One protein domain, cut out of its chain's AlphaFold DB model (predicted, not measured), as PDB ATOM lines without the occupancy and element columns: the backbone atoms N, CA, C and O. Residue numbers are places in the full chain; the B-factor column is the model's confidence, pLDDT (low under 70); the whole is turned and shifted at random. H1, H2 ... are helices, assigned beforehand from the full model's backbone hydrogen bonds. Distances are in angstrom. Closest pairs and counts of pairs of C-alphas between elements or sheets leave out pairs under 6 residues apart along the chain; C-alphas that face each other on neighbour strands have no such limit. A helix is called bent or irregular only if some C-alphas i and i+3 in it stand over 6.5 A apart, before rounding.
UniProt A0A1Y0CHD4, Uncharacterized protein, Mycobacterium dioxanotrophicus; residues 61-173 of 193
ATOM      1  N   GLU A  61      -4.370  19.892   1.063       90.12
ATOM      2  CA  GLU A  61      -5.679  20.478   0.733       90.12
ATOM      3  C   GLU A  61      -5.975  20.453  -0.774       90.12
ATOM      4  O   GLU A  61      -7.039  20.000  -1.202       90.12
ATOM      5  N   GLN A  62      -5.008  20.842  -1.611       88.00
ATOM      6  CA  GLN A  62      -5.153  20.777  -3.071       88.00
ATOM      7  C   GLN A  62      -5.304  19.332  -3.564       88.00
ATOM      8  O   GLN A  62      -6.082  19.066  -4.483       88.00
ATOM      9  N   GLN A  63      -4.612  18.380  -2.930       88.75
ATOM     10  CA  GLN A  63      -4.757  16.955  -3.242       88.75
ATOM     11  C   GLN A  63      -6.156  16.429  -2.884       88.75
ATOM     12  O   GLN A  63      -6.739  15.665  -3.660       88.75
ATOM     13  N   ARG A  64      -6.719  16.846  -1.741       88.69
ATOM     14  CA  ARG A  64      -8.096  16.506  -1.334       88.69
ATOM     15  C   ARG A  64      -9.118  17.084  -2.312       88.69
ATOM     16  O   ARG A  64      -9.955  16.329  -2.804       88.69
ATOM     17  N   ALA A  65      -8.998  18.365  -2.666       88.75
ATOM     18  CA  ALA A  65      -9.880  19.022  -3.630       88.75
ATOM     19  C   ALA A  65      -9.834  18.343  -5.012       88.75
ATOM     20  O   ALA A  65     -10.876  18.047  -5.601       88.75
ATOM     21  N   ALA A  66      -8.639  18.002  -5.509       85.25
ATOM     22  CA  ALA A  66      -8.482  17.290  -6.778       85.25
ATOM     23  C   ALA A  66      -9.118  15.888  -6.748       85.25
ATOM     24  O   ALA A  66      -9.785  15.488  -7.708       85.25
ATOM     25  N   ARG A  67      -8.969  15.145  -5.638       87.06
ATOM     26  CA  ARG A  67      -9.631  13.841  -5.446       87.06
ATOM     27  C   ARG A  67     -11.150  13.980  -5.384       87.06
ATOM     28  O   ARG A  67     -11.837  13.218  -6.059       87.06
ATOM     29  N   GLN A  68     -11.673  14.959  -4.646       88.00
ATOM     30  CA  GLN A  68     -13.113  15.216  -4.557       88.00
ATOM     31  C   GLN A  68     -13.713  15.565  -5.922       88.00
ATOM     32  O   GLN A  68     -14.709  14.967  -6.318       88.00
ATOM     33  N   LEU A  69     -13.076  16.451  -6.692       85.69
ATOM     34  CA  LEU A  69     -13.527  16.785  -8.046       85.69
ATOM     35  C   LEU A  69     -13.515  15.567  -8.977       85.69
ATOM     36  O   LEU A  69     -14.443  15.395  -9.771       85.69
ATOM     37  N   LYS A  70     -12.494  14.705  -8.871       85.12
ATOM     38  CA  LYS A  70     -12.400  13.467  -9.655       85.12
ATOM     39  C   LYS A  70     -13.517  12.488  -9.284       85.12
ATOM     40  O   LYS A  70     -14.183  11.983 -10.181       85.12
ATOM     41  N   LEU A  71     -13.762  12.282  -7.988       87.44
ATOM     42  CA  LEU A  71     -14.857  11.444  -7.490       87.44
ATOM     43  C   LEU A  71     -16.214  11.966  -7.961       87.44
ATOM     44  O   LEU A  71     -16.990  11.204  -8.524       87.44
ATOM     45  N   VAL A  72     -16.462  13.269  -7.822       89.12
ATOM     46  CA  VAL A  72     -17.709  13.908  -8.260       89.12
ATOM     47  C   VAL A  72     -17.890  13.804  -9.779       89.12
ATOM     48  O   VAL A  72     -18.991  13.551 -10.255       89.12
ATOM     49  N   ARG A  73     -16.830  13.984 -10.575       90.38
ATOM     50  CA  ARG A  73     -16.921  13.869 -12.040       90.38
ATOM     51  C   ARG A  73     -17.215  12.434 -12.487       90.38
ATOM     52  O   ARG A  73     -17.936  12.263 -13.463       90.38
ATOM     53  N   ILE A  74     -16.684  11.439 -11.778       88.88
ATOM     54  CA  ILE A  74     -16.921  10.016 -12.063       88.88
ATOM     55  C   ILE A  74     -18.305   9.573 -11.573       88.88
ATOM     56  O   ILE A  74     -18.970   8.803 -12.261       88.88
ATOM     57  N   SER A  75     -18.768  10.062 -10.418       92.12
ATOM     58  CA  SER A  75     -20.056   9.653  -9.842       92.12
ATOM     59  C   SER A  75     -21.259  10.345 -10.483       92.12
ATOM     60  O   SER A  75     -22.328   9.744 -10.557       92.12
ATOM     61  N   ARG A  76     -21.101  11.573 -10.995       93.62
ATOM     62  CA  ARG A  76     -22.159  12.329 -11.695       93.62
ATOM     63  C   ARG A  76     -22.900  11.537 -12.783       93.62
ATOM     64  O   ARG A  76     -24.126  11.522 -12.721       93.62
ATOM     65  N   PRO A  77     -22.234  10.886 -13.758       92.50
ATOM     66  CA  PRO A  77     -22.945  10.126 -14.783       92.50
ATOM     67  C   PRO A  77     -23.701   8.932 -14.193       92.50
ATOM     68  O   PRO A  77     -24.843   8.701 -14.572       92.50
ATOM     69  N   ALA A  78     -23.119   8.218 -13.225       90.44
ATOM     70  CA  ALA A  78     -23.788   7.094 -12.571       90.44
ATOM     71  C   ALA A  78     -25.041   7.547 -11.802       90.44
ATOM     72  O   ALA A  78     -26.107   6.957 -11.960       90.44
ATOM     73  N   ALA A  79     -24.936   8.635 -11.035       90.19
ATOM     74  CA  ALA A  79     -26.068   9.228 -10.327       90.19
ATOM     75  C   ALA A  79     -27.172   9.677 -11.297       90.19
ATOM     76  O   ALA A  79     -28.351   9.428 -11.048       90.19
ATOM     77  N   PHE A  80     -26.799  10.286 -12.425       90.50
ATOM     78  CA  PHE A  80     -27.745  10.690 -13.464       90.50
ATOM     79  C   PHE A  80     -28.474   9.488 -14.075       90.50
ATOM     80  O   PHE A  80     -29.698   9.498 -14.149       90.50
ATOM     81  N   VAL A  81     -27.749   8.428 -14.446       91.94
ATOM     82  CA  VAL A  81     -28.339   7.206 -15.018       91.94
ATOM     83  C   VAL A  81     -29.327   6.562 -14.048       91.94
ATOM     84  O   VAL A  81     -30.455   6.271 -14.436       91.94
ATOM     85  N   ILE A  82     -28.945   6.399 -12.778       91.88
ATOM     86  CA  ILE A  82     -29.833   5.837 -11.750       91.88
ATOM     87  C   ILE A  82     -31.085   6.706 -11.589       91.88
ATOM     88  O   ILE A  82     -32.196   6.184 -11.549       91.88
ATOM     89  N   THR A  83     -30.919   8.030 -11.565       89.44
ATOM     90  CA  THR A  83     -32.044   8.971 -11.470       89.44
ATOM     91  C   THR A  83     -32.992   8.830 -12.659       89.44
ATOM     92  O   THR A  83     -34.199   8.764 -12.462       89.44
ATOM     93  N   VAL A  84     -32.470   8.725 -13.886       87.12
ATOM     94  CA  VAL A  84     -33.287   8.549 -15.098       87.12
ATOM     95  C   VAL A  84     -34.035   7.215 -15.087       87.12
ATOM     96  O   VAL A  84     -35.198   7.175 -15.487       87.12
ATOM     97  N   ILE A  85     -33.410   6.139 -14.599       86.75
ATOM     98  CA  ILE A  85     -34.057   4.824 -14.472       86.75
ATOM     99  C   ILE A  85     -35.222   4.900 -13.486       86.75
ATOM    100  O   ILE A  85     -36.338   4.517 -13.834       86.75
ATOM    101  N   ILE A  86     -34.976   5.427 -12.281       90.62
ATOM    102  CA  ILE A  86     -36.011   5.572 -11.249       90.62
ATOM    103  C   ILE A  86     -37.136   6.470 -11.766       90.62
ATOM    104  O   ILE A  86     -38.300   6.097 -11.675       90.62
ATOM    105  N   MET A  87     -36.790   7.603 -12.379       85.69
ATOM    106  CA  MET A  87     -37.752   8.524 -12.980       85.69
ATOM    107  C   MET A  87     -38.628   7.810 -14.014       85.69
ATOM    108  O   MET A  87     -39.846   7.839 -13.896       85.69
ATOM    109  N   THR A  88     -38.030   7.110 -14.981       80.19
ATOM    110  CA  THR A  88     -38.774   6.385 -16.026       80.19
ATOM    111  C   THR A  88     -39.704   5.330 -15.431       80.19
ATOM    112  O   THR A  88     -40.857   5.225 -15.843       80.19
ATOM    113  N   ALA A  89     -39.231   4.575 -14.437       81.31
ATOM    114  CA  ALA A  89     -40.043   3.568 -13.763       81.31
ATOM    115  C   ALA A  89     -41.231   4.198 -13.015       81.31
ATOM    116  O   ALA A  89     -42.358   3.718 -13.133       81.31
ATOM    117  N   SER A  90     -41.006   5.300 -12.294       84.88
ATOM    118  CA  SER A  90     -42.067   6.036 -11.599       84.88
ATOM    119  C   SER A  90     -43.090   6.633 -12.569       84.88
ATOM    120  O   SER A  90     -44.291   6.538 -12.321       84.88
ATOM    121  N   PHE A  91     -42.637   7.189 -13.696       79.94
ATOM    122  CA  PHE A  91     -43.522   7.688 -14.749       79.94
ATOM    123  C   PHE A  91     -44.348   6.568 -15.374       79.94
ATOM    124  O   PHE A  91     -45.546   6.738 -15.531       79.94
ATOM    125  N   ALA A  92     -43.762   5.402 -15.657       79.56
ATOM    126  CA  ALA A  92     -44.502   4.271 -16.223       79.56
ATOM    127  C   ALA A  92     -45.651   3.800 -15.311       79.56
ATOM    128  O   ALA A  92     -46.735   3.476 -15.794       79.56
ATOM    129  N   VAL A  93     -45.441   3.797 -13.990       80.88
ATOM    130  CA  VAL A  93     -46.515   3.502 -13.027       80.88
ATOM    131  C   VAL A  93     -47.601   4.580 -13.079       80.88
ATOM    132  O   VAL A  93     -48.784   4.246 -13.121       80.88
ATOM    133  N   SER A  94     -47.222   5.859 -13.141       82.06
ATOM    134  CA  SER A  94     -48.199   6.952 -13.225       82.06
ATOM    135  C   SER A  94     -48.966   6.990 -14.547       82.06
ATOM    136  O   SER A  94     -50.163   7.278 -14.562       82.06
ATOM    137  N   PHE A  95     -48.304   6.633 -15.644       82.44
ATOM    138  CA  PHE A  95     -48.883   6.535 -16.977       82.44
ATOM    139  C   PHE A  95     -50.077   5.583 -16.990       82.44
ATOM    140  O   PHE A  95     -51.131   5.903 -17.535       82.44
ATOM    141  N   ASN A  96     -49.933   4.427 -16.336       85.75
ATOM    142  CA  ASN A  96     -51.006   3.442 -16.236       85.75
ATOM    143  C   ASN A  96     -52.187   3.959 -15.405       85.75
ATOM    144  O   ASN A  96     -53.330   3.774 -15.811       85.75
ATOM    145  N   ALA A  97     -51.928   4.651 -14.291       82.44
ATOM    146  CA  ALA A  97     -52.983   5.237 -13.462       82.44
ATOM    147  C   ALA A  97     -53.779   6.322 -14.209       82.44
ATOM    148  O   ALA A  97     -55.007   6.369 -14.147       82.44
ATOM    149  N   GLN A  98     -53.086   7.182 -14.955       82.69
ATOM    150  CA  GLN A  98     -53.704   8.223 -15.775       82.69
ATOM    151  C   GLN A  98     -54.455   7.652 -16.988       82.69
ATOM    152  O   GLN A  98     -55.524   8.156 -17.330       82.69
ATOM    153  N   ARG A  99     -53.930   6.596 -17.624       84.38
ATOM    154  CA  ARG A  99     -54.627   5.878 -18.699       84.38
ATOM    155  C   ARG A  99     -55.932   5.256 -18.195       84.38
ATOM    156  O   ARG A  99     -56.969   5.469 -18.815       84.38
ATOM    157  N   ASP A 100     -55.887   4.556 -17.061       82.25
ATOM    158  CA  ASP A 100     -57.071   3.967 -16.415       82.25
ATOM    159  C   ASP A 100     -58.104   5.052 -16.063       82.25
ATOM    160  O   ASP A 100     -59.302   4.868 -16.270       82.25
ATOM    161  N   LEU A 101     -57.657   6.235 -15.624       80.19
ATOM    162  CA  LEU A 101     -58.550   7.374 -15.417       80.19
ATOM    163  C   LEU A 101     -59.198   7.857 -16.725       80.19
ATOM    164  O   LEU A 101     -60.398   8.119 -16.737       80.19
ATOM    165  N   ALA A 102     -58.445   7.970 -17.821       82.25
ATOM    166  CA  ALA A 102     -58.989   8.391 -19.112       82.25
ATOM    167  C   ALA A 102     -60.047   7.404 -19.640       82.25
ATOM    168  O   ALA A 102     -61.114   7.828 -20.088       82.25
ATOM    169  N   GLU A 103     -59.800   6.100 -19.511       85.19
ATOM    170  CA  GLU A 103     -60.767   5.047 -19.863       85.19
ATOM    171  C   GLU A 103     -62.043   5.167 -19.016       85.19
ATOM    172  O   GLU A 103     -63.157   5.119 -19.540       85.19
ATOM    173  N   ARG A 104     -61.903   5.443 -17.712       80.56
ATOM    174  CA  ARG A 104     -63.045   5.690 -16.811       80.56
ATOM    175  C   ARG A 104     -63.820   6.965 -17.137       80.56
ATOM    176  O   ARG A 104     -65.020   7.018 -16.885       80.56
ATOM    177  N   LEU A 105     -63.160   7.977 -17.696       81.81
ATOM    178  CA  LEU A 105     -63.795   9.204 -18.190       81.81
ATOM    179  C   LEU A 105     -64.501   9.002 -19.546       81.81
ATOM    180  O   LEU A 105     -65.032   9.963 -20.103       81.81
ATOM    181  N   GLY A 106     -64.539   7.768 -20.064       80.38
ATOM    182  CA  GLY A 106     -65.262   7.399 -21.281       80.38
ATOM    183  C   GLY A 106     -64.462   7.589 -22.566       80.38
ATOM    184  O   GLY A 106     -65.056   7.633 -23.644       80.38
ATOM    185  N   TRP A 107     -63.136   7.736 -22.477       83.62
ATOM    186  CA  TRP A 107     -62.277   7.754 -23.661       83.62
ATOM    187  C   TRP A 107     -62.109   6.334 -24.206       83.62
ATOM    188  O   TRP A 107     -62.028   5.378 -23.439       83.62
ATOM    189  N   ASP A 108     -62.036   6.208 -25.533       86.19
ATOM    190  CA  ASP A 108     -61.756   4.933 -26.195       86.19
ATOM    191  C   ASP A 108     -60.401   4.369 -25.724       86.19
ATOM    192  O   ASP A 108     -59.417   5.108 -25.625       86.19
ATOM    193  N   GLU A 109     -60.335   3.061 -25.460       81.94
ATOM    194  CA  GLU A 109     -59.141   2.350 -24.970       81.94
ATOM    195  C   GLU A 109     -57.950   2.511 -25.933       81.94
ATOM    196  O   GLU A 109     -56.782   2.505 -25.534       81.94
ATOM    197  N   SER A 110     -58.247   2.706 -27.221       84.75
ATOM    198  CA  SER A 110     -57.250   2.953 -28.262       84.75
ATOM    199  C   SER A 110     -56.618   4.353 -28.194       84.75
ATOM    200  O   SER A 110     -55.507   4.543 -28.697       84.75
ATOM    201  N   LEU A 111     -57.289   5.327 -27.565       86.12
ATOM    202  CA  LEU A 111     -56.860   6.729 -27.445       86.12
ATOM    203  C   LEU A 111     -56.491   7.130 -26.011       86.12
ATOM    204  O   LEU A 111     -55.820   8.144 -25.820       86.12
ATOM    205  N   SER A 112     -56.893   6.357 -25.005       85.94
ATOM    206  CA  SER A 112     -56.677   6.655 -23.584       85.94
ATOM    207  C   SER A 112     -55.203   6.825 -23.203       85.94
ATOM    208  O   SER A 112     -54.893   7.584 -22.289       85.94
ATOM    209  N   TRP A 113     -54.279   6.195 -23.935       85.00
ATOM    210  CA  TRP A 113     -52.831   6.360 -23.753       85.00
ATOM    211  C   TRP A 113     -52.312   7.748 -24.159       85.00
ATOM    212  O   TRP A 113     -51.248   8.151 -23.694       85.00
ATOM    213  N   LEU A 114     -53.030   8.507 -24.995       87.25
ATOM    214  CA  LEU A 114     -52.605   9.859 -25.379       87.25
ATOM    215  C   LEU A 114     -52.698  10.832 -24.208       87.25
ATOM    216  O   LEU A 114     -51.852  11.712 -24.078       87.25
ATOM    217  N   PHE A 115     -53.706  10.667 -23.352       84.31
ATOM    218  CA  PHE A 115     -53.917  11.529 -22.196       84.31
ATOM    219  C   PHE A 115     -52.676  11.606 -21.282       84.31
ATOM    220  O   PHE A 115     -52.147  12.709 -21.121       84.31
ATOM    221  N   PRO A 116     -52.123  10.489 -20.769       82.12
ATOM    222  CA  PRO A 116     -50.889  10.535 -19.994       82.12
ATOM    223  C   PRO A 116     -49.673  10.986 -20.802       82.12
ATOM    224  O   PRO A 116     -48.832  11.693 -20.257       82.12
ATOM    225  N   VAL A 117     -49.583  10.669 -22.104       87.12
ATOM    226  CA  VAL A 117     -48.494  11.195 -22.952       87.12
ATOM    227  C   VAL A 117     -48.490  12.722 -22.965       87.12
ATOM    228  O   VAL A 117     -47.419  13.322 -22.879       87.12
ATOM    229  N   PHE A 118     -49.657  13.365 -23.052       87.12
ATOM    230  CA  PHE A 118     -49.735  14.821 -22.999       87.12
ATOM    231  C   PHE A 118     -49.273  15.350 -21.641       87.12
ATOM    232  O   PHE A 118     -48.377  16.190 -21.598       87.12
ATOM    233  N   ILE A 119     -49.839  14.843 -20.544       87.25
ATOM    234  CA  ILE A 119     -49.520  15.309 -19.187       87.25
ATOM    235  C   ILE A 119     -48.034  15.099 -18.860       87.25
ATOM    236  O   ILE A 119     -47.330  16.061 -18.535       87.25
ATOM    237  N   ASP A 120     -47.530  13.877 -19.016       86.44
ATOM    238  CA  ASP A 120     -46.141  13.534 -18.699       86.44
ATOM    239  C   ASP A 120     -45.160  14.189 -19.684       86.44
ATOM    240  O   ASP A 120     -44.081  14.647 -19.294       86.44
ATOM    241  N   GLY A 121     -45.557  14.324 -20.953       88.38
ATOM    242  CA  GLY A 121     -44.803  15.050 -21.969       88.38
ATOM    243  C   GLY A 121     -44.607  16.522 -21.607       88.38
ATOM    244  O   GLY A 121     -43.497  17.043 -21.750       88.38
ATOM    245  N   PHE A 122     -45.634  17.187 -21.065       90.06
ATOM    246  CA  PHE A 122     -45.510  18.559 -20.565       90.06
ATOM    247  C   PHE A 122     -44.576  18.658 -19.354       90.06
ATOM    248  O   PHE A 122     -43.773  19.593 -19.294       90.06
ATOM    249  N   ILE A 123     -44.613  17.695 -18.426       88.44
ATOM    250  CA  ILE A 123     -43.688  17.649 -17.278       88.44
ATOM    251  C   ILE A 123     -42.239  17.508 -17.765       88.44
ATOM    252  O   ILE A 123     -41.348  18.246 -17.322       88.44
ATOM    253  N   PHE A 124     -41.994  16.600 -18.712       89.56
ATOM    254  CA  PHE A 124     -40.666  16.375 -19.276       89.56
ATOM    255  C   PHE A 124     -40.160  17.602 -20.043       89.56
ATOM    256  O   PHE A 124     -39.031  18.053 -19.823       89.56
ATOM    257  N   LEU A 125     -41.011  18.206 -20.879       90.44
ATOM    258  CA  LEU A 125     -40.686  19.419 -21.626       90.44
ATOM    259  C   LEU A 125     -40.376  20.589 -20.687       90.44
ATOM    260  O   LEU A 125     -39.366  21.270 -20.881       90.44
ATOM    261  N   ALA A 126     -41.189  20.804 -19.650       89.25
ATOM    262  CA  ALA A 126     -40.960  21.853 -18.658       89.25
ATOM    263  C   ALA A 126     -39.630  21.641 -17.916       89.25
ATOM    264  O   ALA A 126     -38.860  22.590 -17.756       89.25
ATOM    265  N   THR A 127     -39.313  20.397 -17.544       90.75
ATOM    266  CA  THR A 127     -38.057  20.041 -16.866       90.75
ATOM    267  C   THR A 127     -36.841  20.289 -17.757       90.75
ATOM    268  O   THR A 127     -35.907  20.979 -17.344       90.75
ATOM    269  N   LEU A 128     -36.852  19.788 -18.997       91.31
ATOM    270  CA  LEU A 128     -35.768  20.010 -19.959       91.31
ATOM    271  C   LEU A 128     -35.561  21.496 -20.237       91.31
ATOM    272  O   LEU A 128     -34.428  21.977 -20.272       91.31
ATOM    273  N   THR A 129     -36.657  22.232 -20.384       90.75
ATOM    274  CA  THR A 129     -36.624  23.672 -20.620       90.75
ATOM    275  C   THR A 129     -36.041  24.405 -19.409       90.75
ATOM    276  O   THR A 129     -35.170  25.260 -19.566       90.75
ATOM    277  N   LEU A 130     -36.422  24.028 -18.185       89.44
ATOM    278  CA  LEU A 130     -35.867  24.596 -16.953       89.44
ATOM    279  C   LEU A 130     -34.360  24.310 -16.812       89.44
ATOM    280  O   LEU A 130     -33.596  25.202 -16.430       89.44
ATOM    281  N   VAL A 131     -33.919  23.100 -17.174       89.00
ATOM    282  CA  VAL A 131     -32.495  22.726 -17.224       89.00
ATOM    283  C   VAL A 131     -31.757  23.540 -18.287       89.00
ATOM    284  O   VAL A 131     -30.690  24.082 -17.995       89.00
ATOM    285  N   ALA A 132     -32.328  23.712 -19.480       86.69
ATOM    286  CA  ALA A 132     -31.747  24.540 -20.539       86.69
ATOM    287  C   ALA A 132     -31.621  26.012 -20.113       86.69
ATOM    288  O   ALA A 132     -30.617  26.669 -20.394       86.69
ATOM    289  N   PHE A 133     -32.597  26.521 -19.357       85.19
ATOM    290  CA  PHE A 133     -32.554  27.878 -18.823       85.19
ATOM    291  C   PHE A 133     -31.654  28.045 -17.600       85.19
ATOM    292  O   PHE A 133     -31.396  29.189 -17.225       85.19
ATOM    293  N   SER A 134     -31.138  26.967 -16.998       80.62
ATOM    294  CA  SER A 134     -30.357  27.017 -15.751       80.62
ATOM    295  C   SER A 134     -29.117  27.921 -15.829       80.62
ATOM    296  O   SER A 134     -28.796  28.578 -14.835       80.62
ATOM    297  N   GLY A 135     -28.504  28.063 -17.010       77.19
ATOM    298  CA  GLY A 135     -27.355  28.946 -17.259       77.19
ATOM    299  C   GLY A 135     -27.683  30.438 -17.419       77.19
ATOM    300  O   GLY A 135     -26.790  31.272 -17.297       77.19
ATOM    301  N   TYR A 136     -28.948  30.810 -17.643       76.56
ATOM    302  CA  TYR A 136     -29.349  32.200 -17.899       76.56
ATOM    303  C   TYR A 136     -29.957  32.839 -16.643       76.56
ATOM    304  O   TYR A 136     -31.145  32.664 -16.357       76.56
ATOM    305  N   ALA A 137     -29.143  33.555 -15.859       65.50
ATOM    306  CA  ALA A 137     -29.541  34.130 -14.564       65.50
ATOM    307  C   ALA A 137     -30.557  35.289 -14.668       65.50
ATOM    308  O   ALA A 137     -31.313  35.542 -13.731       65.50
ATOM    309  N   THR A 138     -30.613  35.971 -15.813       72.81
ATOM    310  CA  THR A 138     -31.486  37.129 -16.078       72.81
ATOM    311  C   THR A 138     -32.940  36.759 -16.398       72.81
ATOM    312  O   THR A 138     -33.802  37.631 -16.427       72.81
ATOM    313  N   GLN A 139     -33.253  35.475 -16.589       76.31
ATOM    314  CA  GLN A 139     -34.556  34.985 -17.068       76.31
ATOM    315  C   GLN A 139     -35.456  34.474 -15.920       76.31
ATOM    316  O   GLN A 139     -36.037  33.391 -16.005       76.31
ATOM    317  N   LYS A 140     -35.560  35.220 -14.809       76.62
ATOM    318  CA  LYS A 140     -36.311  34.777 -13.611       76.62
ATOM    319  C   LYS A 140     -37.795  34.507 -13.887       76.62
ATOM    320  O   LYS A 140     -38.289  33.460 -13.482       76.62
ATOM    321  N   ASN A 141     -38.484  35.392 -14.608       80.56
ATOM    322  CA  ASN A 141     -39.925  35.247 -14.866       80.56
ATOM    323  C   ASN A 141     -40.246  33.997 -15.697       80.56
ATOM    324  O   ASN A 141     -41.191  33.280 -15.384       80.56
ATOM    325  N   ASN A 142     -39.412  33.676 -16.690       79.94
ATOM    326  CA  ASN A 142     -39.592  32.480 -17.512       79.94
ATOM    327  C   ASN A 142     -39.394  31.199 -16.698       79.94
ATOM    328  O   ASN A 142     -40.146  30.244 -16.859       79.94
ATOM    329  N   ARG A 143     -38.444  31.191 -15.755       81.44
ATOM    330  CA  ARG A 143     -38.282  30.066 -14.825       81.44
ATOM    331  C   ARG A 143     -39.489  29.910 -13.906       81.44
ATOM    332  O   ARG A 143     -39.898  28.781 -13.680       81.44
ATOM    333  N   ILE A 144     -40.058  31.007 -13.398       84.44
ATOM    334  CA  ILE A 144     -41.271  30.961 -12.562       84.44
ATOM    335  C   ILE A 144     -42.435  30.367 -13.357       84.44
ATOM    336  O   ILE A 144     -43.077  29.446 -12.870       84.44
ATOM    337  N   TYR A 145     -42.656  30.821 -14.595       81.62
ATOM    338  CA  TYR A 145     -43.684  30.249 -15.469       81.62
ATOM    339  C   TYR A 145     -43.491  28.739 -15.670       81.62
ATOM    340  O   TYR A 145     -44.424  27.964 -15.475       81.62
ATOM    341  N   LEU A 146     -42.268  28.304 -15.987       86.88
ATOM    342  CA  LEU A 146     -41.949  26.884 -16.157       86.88
ATOM    343  C   LEU A 146     -42.151  26.082 -14.868       86.88
ATOM    344  O   LEU A 146     -42.649  24.964 -14.929       86.88
ATOM    345  N   TRP A 147     -41.823  26.656 -13.708       88.69
ATOM    346  CA  TRP A 147     -42.120  26.058 -12.405       88.69
ATOM    347  C   TRP A 147     -43.623  25.924 -12.161       88.69
ATOM    348  O   TRP A 147     -44.061  24.872 -11.707       88.69
ATOM    349  N   CYS A 148     -44.423  26.942 -12.488       84.25
ATOM    350  CA  CYS A 148     -45.879  26.875 -12.362       84.25
ATOM    351  C   CYS A 148     -46.470  25.770 -13.244       84.25
ATOM    352  O   CYS A 148     -47.267  24.971 -12.759       84.25
ATOM    353  N   VAL A 149     -46.041  25.689 -14.508       81.62
ATOM    354  CA  VAL A 149     -46.451  24.625 -15.437       81.62
ATOM    355  C   VAL A 149     -46.055  23.252 -14.890       81.62
ATOM    356  O   VAL A 149     -46.889  22.351 -14.833       81.62
ATOM    357  N   LEU A 150     -44.812  23.102 -14.428       87.50
ATOM    358  CA  LEU A 150     -44.301  21.847 -13.879       87.50
ATOM    359  C   LEU A 150     -45.113  21.377 -12.664       87.50
ATOM    360  O   LEU A 150     -45.520  20.219 -12.609       87.50
ATOM    361  N   VAL A 151     -45.379  22.277 -11.713       79.50
ATOM    362  CA  VAL A 151     -46.178  21.975 -10.515       79.50
ATOM    363  C   VAL A 151     -47.611  21.614 -10.895       79.50
ATOM    364  O   VAL A 151     -48.139  20.626 -10.393       79.50
ATOM    365  N   PHE A 152     -48.232  22.371 -11.800       81.12
ATOM    366  CA  PHE A 152     -49.607  22.127 -12.228       81.12
ATOM    367  C   PHE A 152     -49.787  20.727 -12.831       81.12
ATOM    368  O   PHE A 152     -50.629  19.960 -12.364       81.12
ATOM    369  N   PHE A 153     -48.962  20.353 -13.814       80.31
ATOM    370  CA  PHE A 153     -49.053  19.026 -14.428       80.31
ATOM    371  C   PHE A 153     -48.636  17.905 -13.465       80.31
ATOM    372  O   PHE A 153     -49.244  16.835 -13.469       80.31
ATOM    373  N   SER A 154     -47.666  18.156 -12.580       84.06
ATOM    374  CA  SER A 154     -47.286  17.193 -11.543       84.06
ATOM    375  C   SER A 154     -48.433  16.906 -10.566       84.06
ATOM    376  O   SER A 154     -48.640  15.748 -10.207       84.06
ATOM    377  N   LEU A 155     -49.228  17.912 -10.184       78.06
ATOM    378  CA  LEU A 155     -50.404  17.712  -9.329       78.06
ATOM    379  C   LEU A 155     -51.481  16.859 -10.009       78.06
ATOM    380  O   LEU A 155     -52.083  16.009  -9.352       78.06
ATOM    381  N   ILE A 156     -51.703  17.045 -11.314       76.44
ATOM    382  CA  ILE A 156     -52.630  16.209 -12.096       76.44
ATOM    383  C   ILE A 156     -52.155  14.749 -12.091       76.44
ATOM    384  O   ILE A 156     -52.943  13.849 -11.793       76.44
ATOM    385  N   SER A 157     -50.860  14.524 -12.333       82.12
ATOM    386  CA  SER A 157     -50.241  13.192 -12.301       82.12
ATOM    387  C   SER A 157     -50.391  12.513 -10.930       82.12
ATOM    388  O   SER A 157     -50.852  11.372 -10.845       82.12
ATOM    389  N   VAL A 158     -50.094  13.227  -9.836       80.69
ATOM    390  CA  VAL A 158     -50.259  12.703  -8.467       80.69
ATOM    391  C   VAL A 158     -51.724  12.396  -8.160       80.69
ATOM    392  O   VAL A 158     -52.017  11.355  -7.578       80.69
ATOM    393  N   SER A 159     -52.652  13.258  -8.580       76.31
ATOM    394  CA  SER A 159     -54.086  13.063  -8.340       76.31
ATOM    395  C   SER A 159     -54.604  11.791  -9.012       76.31
ATOM    396  O   SER A 159     -55.331  11.024  -8.385       76.31
ATOM    397  N   ALA A 160     -54.181  11.521 -10.250       75.44
ATOM    398  CA  ALA A 160     -54.528  10.283 -10.942       75.44
ATOM    399  C   ALA A 160     -53.980   9.043 -10.216       75.44
ATOM    400  O   ALA A 160     -54.709   8.068 -10.043       75.44
ATOM    401  N   ASN A 161     -52.740   9.100  -9.716       83.50
ATOM    402  CA  ASN A 161     -52.155   8.006  -8.934       83.50
ATOM    403  C   ASN A 161     -52.930   7.752  -7.634       83.50
ATOM    404  O   ASN A 161     -53.179   6.601  -7.282       83.50
ATOM    405  N   VAL A 162     -53.335   8.816  -6.932       78.75
ATOM    406  CA  VAL A 162     -54.140   8.721  -5.704       78.75
ATOM    407  C   VAL A 162     -55.506   8.106  -6.000       78.75
ATOM    408  O   VAL A 162     -55.917   7.181  -5.308       78.75
ATOM    409  N   ILE A 163     -56.191   8.568  -7.049       76.56
ATOM    410  CA  ILE A 163     -57.489   8.016  -7.456       76.56
ATOM    411  C   ILE A 163     -57.351   6.527  -7.800       76.56
ATOM    412  O   ILE A 163     -58.130   5.716  -7.303       76.56
ATOM    413  N   HIS A 164     -56.334   6.156  -8.580       77.44
ATOM    414  CA  HIS A 164     -56.062   4.766  -8.953       77.44
ATOM    415  C   HIS A 164     -55.754   3.873  -7.742       77.44
ATOM    416  O   HIS A 164     -56.176   2.721  -7.706       77.44
ATOM    417  N   ALA A 165     -55.082   4.406  -6.718       79.25
ATOM    418  CA  ALA A 165     -54.814   3.686  -5.474       79.25
ATOM    419  C   ALA A 165     -56.056   3.526  -4.575       79.25
ATOM    420  O   ALA A 165     -56.153   2.528  -3.869       79.25
ATOM    421  N   LEU A 166     -56.999   4.475  -4.605       75.69
ATOM    422  CA  LEU A 166     -58.233   4.444  -3.800       75.69
ATOM    423  C   LEU A 166     -59.372   3.654  -4.463       75.69
ATOM    424  O   LEU A 166     -60.313   3.221  -3.801       75.69
ATOM    425  N   LEU A 167     -59.299   3.458  -5.778       71.06
ATOM    426  CA  LEU A 167     -60.277   2.702  -6.562       71.06
ATOM    427  C   LEU A 167     -60.526   1.264  -6.048       71.06
ATOM    428  O   LEU A 167     -61.693   0.878  -5.959       71.06
ATOM    429  N   PRO A 168     -59.503   0.478  -5.658       68.88
ATOM    430  CA  PRO A 168     -59.690  -0.833  -5.032       68.88
ATOM    431  C   PRO A 168     -60.503  -0.791  -3.730       68.88
ATOM    432  O   PRO A 168     -61.370  -1.645  -3.529       68.88
ATOM    433  N   ASP A 169     -60.272   0.216  -2.884       64.88
ATOM    434  CA  ASP A 169     -60.936   0.359  -1.580       64.88
ATOM    435  C   ASP A 169     -62.410   0.767  -1.720       64.88
ATOM    436  O   ASP A 169     -63.247   0.403  -0.894       64.88
ATOM    437  N   LEU A 170     -62.751   1.476  -2.801       59.25
ATOM    438  CA  LEU A 170     -64.119   1.908  -3.103       59.25
ATOM    439  C   LEU A 170     -64.966   0.821  -3.793       59.25
ATOM    440  O   LEU A 170     -66.192   0.871  -3.712       59.25
ATOM    441  N   VAL A 171     -64.337  -0.144  -4.480       59.41
ATOM    442  CA  VAL A 171     -65.031  -1.136  -5.335       59.41
ATOM    443  C   VAL A 171     -65.052  -2.552  -4.729       59.41
ATOM    444  O   VAL A 171     -65.722  -3.440  -5.252       59.41
ATOM    445  N   GLY A 172     -64.395  -2.791  -3.591       55.66
ATOM    446  CA  GLY A 172     -64.541  -4.046  -2.840       55.66
ATOM    447  C   GLY A 172     -64.090  -5.310  -3.591       55.66
ATOM    448  O   GLY A 172     -64.556  -6.406  -3.278       55.66
ATOM    449  N   GLN A 173     -63.195  -5.196  -4.581       57.59
ATOM    450  CA  GLN A 173     -62.677  -6.347  -5.328       57.59
ATOM    451  C   GLN A 173     -61.342  -6.863  -4.772       57.59
ATOM    452  O   GLN A 173     -60.256  -6.383  -5.089       57.59
TER     453      GLN A 173
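What this domain is: This is residues 61 to 173 of the 193 residues of an uncharacterized protein of Mycobacterium dioxanotrophicus (UniProt A0A1Y0CHD4). A long helix, H1, and a hairpin of two helices, H2 and H3, make a lopsided V, joined where the later part of H1 packs on the start of H2 and is crossed by H3. Residues 61 to 90 of H1 stick out as a long arm. The printed part has 113 residues with three named helices, H1, H2, H3 in chain order, and no named strand; it is all helix. It is only just loose, close to extended, with a radius of gyration of the C-alphas of 19.4 A, and spans 64 by 35 by 24 A.

How they stand to each other: H1, residues 61 to 104, was assigned as one helix by its hydrogen bonds but is bent: C-alphas 74 and 77 are 6.6 A apart. Its arms H1a, residues 61 to 74, and H1b, residues 77 to 104, stand at a steep tilt of 38 degrees, only just past shallow. H1a touches no helix. With residues 91 to 102 alone, H1b touches H2, residues 114 to 133; the closest C-alphas, of Phe 95 and Pro 116, are 5.4 A apart. They form a helical hairpin, at a shallow tilt of 32 degrees, opposite ways. H2 and H3, residues 140 to 171, form another, also at 32 degrees; their closest C-alphas, of Ile 123 and Leu 150, are 5.4 A apart. H3 touches H1b with residues 157 to 164 alone, at a steep tilt of 56 degrees, the same way; the closest C-alphas, of Gln 98 and Ala 160, are 5.3 A apart. Every O i to N i+4 pair is within hydrogen-bond range in H1a, H1b and H2, and 26 of 28 are in H3.

Where its parts are: H1a begins at C-alpha 61 (-5.679, 20.478, 0.733) and measures 20.0 A; H1b measures 40.4 A and H2 27.7 A. H3 measures 46.7 A, ends at C-alpha 171 (-65.031, -1.136, -5.335), has a kink of 30 degrees near residue 165, and is only just irregular, with C-alphas 165 and 168 6.7 A apart.

The domain as a whole: The C-alphas farthest apart, of Glu 61 and Gly 106, are 64.9 A apart. The printed part has no cut, and both links are short. Residue 137 and residues 168 to 173 have pLDDT under 70.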